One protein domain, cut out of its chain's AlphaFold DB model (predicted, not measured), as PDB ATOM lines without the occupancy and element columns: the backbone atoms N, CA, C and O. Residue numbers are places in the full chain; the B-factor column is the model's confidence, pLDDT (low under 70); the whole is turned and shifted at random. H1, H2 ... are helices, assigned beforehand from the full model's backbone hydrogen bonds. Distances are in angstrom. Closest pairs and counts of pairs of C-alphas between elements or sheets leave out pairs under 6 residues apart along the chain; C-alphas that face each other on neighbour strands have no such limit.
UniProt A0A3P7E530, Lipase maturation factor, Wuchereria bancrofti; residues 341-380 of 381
ATOM      1  N   THR A 341     -42.092 -39.676 -23.536       94.95
ATOM      2  CA  THR A 341     -41.234 -40.167 -24.631       94.95
ATOM      3  C   THR A 341     -40.282 -41.267 -24.148       94.95
ATOM      4  O   THR A 341     -40.119 -42.290 -24.809       94.95
ATOM      5  N   LEU A 342     -39.666 -41.083 -22.972       93.49
ATOM      6  CA  LEU A 342     -38.812 -42.099 -22.356       93.49
ATOM      7  C   LEU A 342     -39.609 -43.356 -21.988       93.49
ATOM      8  O   LEU A 342     -39.143 -44.467 -22.229       93.49
ATOM      9  N   HIS A 343     -40.796 -43.186 -21.408       91.97
ATOM     10  CA  HIS A 343     -41.683 -44.281 -21.042       91.97
ATOM     11  C   HIS A 343     -42.093 -45.091 -22.273       91.97
ATOM     12  O   HIS A 343     -41.932 -46.308 -22.262       91.97
ATOM     13  N   ASP A 344     -42.527 -44.434 -23.347       92.08
ATOM     14  CA  ASP A 344     -42.914 -45.074 -24.605       92.08
ATOM     15  C   ASP A 344     -41.742 -45.849 -25.220       92.08
ATOM     16  O   ASP A 344     -41.923 -46.973 -25.688       92.08
ATOM     17  N   LEU A 345     -40.519 -45.312 -25.144       92.15
ATOM     18  CA  LEU A 345     -39.311 -46.015 -25.581       92.15
ATOM     19  C   LEU A 345     -39.046 -47.267 -24.735       92.15
ATOM     20  O   LEU A 345     -38.888 -48.357 -25.286       92.15
ATOM     21  N   VAL A 346     -39.027 -47.139 -23.404       90.64
ATOM     22  CA  VAL A 346     -38.791 -48.264 -22.480       90.64
ATOM     23  C   VAL A 346     -39.871 -49.335 -22.632       90.64
ATOM     24  O   VAL A 346     -39.572 -50.527 -22.572       90.64
ATOM     25  N   ARG A 347     -41.111 -48.928 -22.906       87.93
ATOM     26  CA  ARG A 347     -42.261 -49.811 -23.100       87.93
ATOM     27  C   ARG A 347     -42.108 -50.751 -24.297       87.93
ATOM     28  O   ARG A 347     -42.657 -51.848 -24.274       87.93
ATOM     29  N   THR A 348     -41.343 -50.373 -25.321       88.56
ATOM     30  CA  THR A 348     -41.053 -51.270 -26.458       88.56
ATOM     31  C   THR A 348     -40.077 -52.395 -26.111       88.56
ATOM     32  O   THR A 348     -40.000 -53.394 -26.829       88.56
ATOM     33  N   LEU A 349     -39.331 -52.255 -25.013       90.31
ATOM     34  CA  LEU A 349     -38.332 -53.221 -24.585       90.31
ATOM     35  C   LEU A 349     -38.965 -54.309 -23.714       90.31
ATOM     36  O   LEU A 349     -39.928 -54.087 -22.978       90.31
ATOM     37  N   ASN A 350     -38.374 -55.504 -23.749       89.80
ATOM     38  CA  ASN A 350     -38.700 -56.527 -22.766       89.80
ATOM     39  C   ASN A 350     -38.284 -56.020 -21.370       89.80
ATOM     40  O   ASN A 350     -37.107 -55.698 -21.187       89.80
ATOM     41  N   PRO A 351     -39.194 -55.978 -20.379       88.86
ATOM     42  CA  PRO A 351     -38.914 -55.334 -19.099       88.86
ATOM     43  C   PRO A 351     -37.799 -56.036 -18.313       88.86
ATOM     44  O   PRO A 351     -37.018 -55.372 -17.638       88.86
ATOM     45  N   THR A 352     -37.651 -57.358 -18.460       89.30
ATOM     46  CA  THR A 352     -36.545 -58.106 -17.840       89.30
ATOM     47  C   THR A 352     -35.212 -57.709 -18.467       89.30
ATOM     48  O   THR A 352     -34.307 -57.275 -17.766       89.30
ATOM     49  N   THR A 353     -35.119 -57.746 -19.801       89.39
ATOM     50  CA  THR A 353     -33.898 -57.361 -20.525       89.39
ATOM     51  C   THR A 353     -33.519 -55.904 -20.279       89.39
ATOM     52  O   THR A 353     -32.338 -55.588 -20.168       89.39
ATOM     53  N   PHE A 354     -34.507 -55.015 -20.167       91.16
ATOM     54  CA  PHE A 354     -34.272 -53.621 -19.817       91.16
ATOM     55  C   PHE A 354     -33.621 -53.500 -18.434       91.16
ATOM     56  O   PHE A 354     -32.543 -52.918 -18.329       91.16
ATOM     57  N   VAL A 355     -34.210 -54.102 -17.395       89.68
ATOM     58  CA  VAL A 355     -33.657 -54.067 -16.028       89.68
ATOM     59  C   VAL A 355     -32.261 -54.689 -15.977       89.68
ATOM     60  O   VAL A 355     -31.348 -54.080 -15.418       89.68
ATOM     61  N   ASP A 356     -32.065 -55.842 -16.620       88.33
ATOM     62  CA  ASP A 356     -30.761 -56.503 -16.705       88.33
ATOM     63  C   ASP A 356     -29.721 -55.600 -17.376       88.33
ATOM     64  O   ASP A 356     -28.600 -55.471 -16.885       88.33
ATOM     65  N   SER A 357     -30.093 -54.920 -18.468       91.01
ATOM     66  CA  SER A 357     -29.193 -54.008 -19.179       91.01
ATOM     67  C   SER A 357     -28.804 -52.798 -18.334       91.01
ATOM     68  O   SER A 357     -27.639 -52.400 -18.333       91.01
ATOM     69  N   VAL A 358     -29.747 -52.248 -17.561       90.66
ATOM     70  CA  VAL A 358     -29.492 -51.118 -16.663       90.66
ATOM     71  C   VAL A 358     -28.534 -51.547 -15.558       90.66
ATOM     72  O   VAL A 358     -27.551 -50.853 -15.301       90.66
ATOM     73  N   ILE A 359     -28.763 -52.701 -14.935       88.03
ATOM     74  CA  ILE A 359     -27.898 -53.220 -13.867       88.03
ATOM     75  C   ILE A 359     -26.509 -53.552 -14.403       88.03
ATOM     76  O   ILE A 359     -25.513 -53.174 -13.787       88.03
ATOM     77  N   LEU A 360     -26.425 -54.193 -15.569       89.76
ATOM     78  CA  LEU A 360     -25.154 -54.494 -16.218       89.76
ATOM     79  C   LEU A 360     -24.383 -53.212 -16.555       89.76
ATOM     80  O   LEU A 360     -23.185 -53.141 -16.287       89.76
ATOM     81  N   ALA A 361     -25.055 -52.181 -17.073       92.34
ATOM     82  CA  ALA A 361     -24.436 -50.887 -17.350       92.34
ATOM     83  C   ALA A 361     -23.884 -50.237 -16.071       92.34
ATOM     84  O   ALA A 361     -22.739 -49.785 -16.060       92.34
ATOM     85  N   HIS A 362     -24.644 -50.253 -14.972       90.47
ATOM     86  CA  HIS A 362     -24.177 -49.744 -13.680       90.47
ATOM     87  C   HIS A 362     -22.996 -50.554 -13.137       90.47
ATOM     88  O   HIS A 362     -22.027 -49.968 -12.657       90.47
ATOM     89  N   ALA A 363     -23.028 -51.884 -13.254       88.83
ATOM     90  CA  ALA A 363     -21.931 -52.749 -12.834       88.83
ATOM     91  C   ALA A 363     -20.651 -52.470 -13.640       88.83
ATOM     92  O   ALA A 363     -19.575 -52.330 -13.061       88.83
ATOM     93  N   VAL A 364     -20.761 -52.319 -14.965       91.58
ATOM     94  CA  VAL A 364     -19.628 -51.975 -15.839       91.58
ATOM     95  C   VAL A 364     -19.070 -50.596 -15.495       91.58
ATOM     96  O   VAL A 364     -17.854 -50.458 -15.356       91.58
ATOM     97  N   LEU A 365     -19.926 -49.588 -15.301       92.06
ATOM     98  CA  LEU A 365     -19.502 -48.247 -14.891       92.06
ATOM     99  C   LEU A 365     -18.827 -48.257 -13.518       92.06
ATOM    100  O   LEU A 365     -17.811 -47.593 -13.340       92.06
ATOM    101  N   PHE A 366     -19.333 -49.039 -12.566       88.28
ATOM    102  CA  PHE A 366     -18.729 -49.192 -11.245       88.28
ATOM    103  C   PHE A 366     -17.353 -49.873 -11.313       88.28
ATOM    104  O   PHE A 366     -16.390 -49.409 -10.699       88.28
ATOM    105  N   VAL A 367     -17.215 -50.943 -12.103       87.75
ATOM    106  CA  VAL A 367     -15.925 -51.620 -12.330       87.75
ATOM    107  C   VAL A 367     -14.938 -50.697 -13.048       87.75
ATOM    108  O   VAL A 367     -13.776 -50.609 -12.655       87.75
ATOM    109  N   ALA A 368     -15.390 -49.963 -14.065       88.33
ATOM    110  CA  ALA A 368     -14.573 -48.964 -14.742       88.33
ATOM    111  C   ALA A 368     -14.129 -47.877 -13.754       88.33
ATOM    112  O   ALA A 368     -12.936 -47.617 -13.629       88.33
ATOM    113  N   TYR A 369     -15.055 -47.306 -12.985       86.53
ATOM    114  CA  TYR A 369     -14.759 -46.285 -11.985       86.53
ATOM    115  C   TYR A 369     -13.737 -46.769 -10.950       86.53
ATOM    116  O   TYR A 369     -12.741 -46.094 -10.705       86.53
ATOM    117  N   THR A 370     -13.915 -47.963 -10.383       85.26
ATOM    118  CA  THR A 370     -12.984 -48.526  -9.388       85.26
ATOM    119  C   THR A 370     -11.607 -48.839  -9.975       85.26
ATOM    120  O   THR A 370     -10.591 -48.604  -9.312       85.26
ATOM    121  N   LYS A 371     -11.541 -49.317 -11.223       83.18
ATOM    122  CA  LYS A 371     -10.279 -49.607 -11.916       83.18
ATOM    123  C   LYS A 371      -9.543 -48.330 -12.335       83.18
ATOM    124  O   LYS A 371      -8.342 -48.230 -12.102       83.18
ATOM    125  N   PHE A 372     -10.240 -47.346 -12.903       79.77
ATOM    126  CA  PHE A 372      -9.639 -46.099 -13.388       79.77
ATOM    127  C   PHE A 372      -9.344 -45.094 -12.272       79.77
ATOM    128  O   PHE A 372      -8.342 -44.392 -12.364       79.77
ATOM    129  N   ARG A 373     -10.097 -45.088 -11.163       69.59
ATOM    130  CA  ARG A 373      -9.760 -44.269  -9.986       69.59
ATOM    131  C   ARG A 373      -8.374 -44.613  -9.426       69.59
ATOM    132  O   ARG A 373      -7.656 -43.712  -9.005       69.59
ATOM    133  N   LYS A 374      -7.959 -45.887  -9.469       59.17
ATOM    134  CA  LYS A 374      -6.590 -46.287  -9.091       59.17
ATOM    135  C   LYS A 374      -5.523 -45.736 -10.045       59.17
ATOM    136  O   LYS A 374      -4.415 -45.477  -9.600       59.17
ATOM    137  N   VAL A 375      -5.847 -45.518 -11.322       57.86
ATOM    138  CA  VAL A 375      -4.903 -44.977 -12.317       57.86
ATOM    139  C   VAL A 375      -4.722 -43.467 -12.149       57.86
ATOM    140  O   VAL A 375      -3.594 -42.985 -12.223       57.86
ATOM    141  N   THR A 376      -5.791 -42.720 -11.848       54.56
ATOM    142  CA  THR A 376      -5.714 -41.259 -11.652       54.56
ATOM    143  C   THR A 376      -4.920 -40.870 -10.401       54.56
ATOM    144  O   THR A 376      -4.220 -39.866 -10.413       54.56
ATOM    145  N   VAL A 377      -4.962 -41.679  -9.334       53.55
ATOM    146  CA  VAL A 377      -4.161 -41.423  -8.118       53.55
ATOM    147  C   VAL A 377      -2.662 -41.668  -8.352       53.55
ATOM    148  O   VAL A 377      -1.842 -40.999  -7.738       53.55
ATOM    149  N   ILE A 378      -2.292 -42.574  -9.263       54.63
ATOM    150  CA  ILE A 378      -0.881 -42.887  -9.563       54.63
ATOM    151  C   ILE A 378      -0.252 -41.858 -10.523       54.63
ATOM    152  O   ILE A 378       0.960 -41.708 -10.540       54.63
ATOM    153  N   THR A 379      -1.051 -41.121 -11.300       50.65
ATOM    154  CA  THR A 379      -0.547 -40.139 -12.286       50.65
ATOM    155  C   THR A 379      -0.426 -38.703 -11.757       50.65
ATOM    156  O   THR A 379      -0.023 -37.825 -12.512       50.65
ATOM    157  N   MET A 380      -0.751 -38.450 -10.483       46.41
ATOM    158  CA  MET A 380      -0.617 -37.131  -9.836       46.41
ATOM    159  C   MET A 380       0.490 -37.064  -8.761       46.41
ATOM    160  O   MET A 380       0.470 -36.164  -7.923       46.41
TER     161      MET A 380
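Overview. This is residues 341 to 380 of the 381 residues of the protein "Lipase maturation factor" of Wuchereria bancrofti (UniProt A0A3P7E530). Picture an L: the short helix H1 makes a corner with one end of the long helix H2, which makes the length of the whole and whose residues 355 to 378 stand free. The printed part has 40 residues, with two named helices, H1 then H2, and no named strand; the class is all helix. It is extended, with a radius of gyration of the C-alphas of 15.6 A and spans of 46 by 19 by 7 A.

Arrangement. Start with H1, residues 341 to 347; a tight link of 3 residues leads to H2, residues 351 to 378. The two are close but not clearly touching; their closest C-alphas, those of Val 346 and Phe 354, are 7.5 A apart. They run opposite ways at a steep tilt of 68 degrees, only just short of about perpendicular. Every O i to N i+4 pair is within hydrogen-bond range in H1, and 21 of 24 in H2.

Along the chain. Find C-alpha 341 at (-41.234, -40.167, -24.631); H1 runs 9.8 A to C-alpha 347. Find C-alpha 351 at (-38.914, -55.334, -19.099); H2 runs 41.1 A to C-alpha 378 at (-0.881, -42.887, -9.563).

Size, cuts and confidence. The two C-alphas farthest apart, those of Thr 348 and Met 380, are 45.9 A apart. The printed part has no cut. Look at residues 373 to 380 for pLDDT under 70.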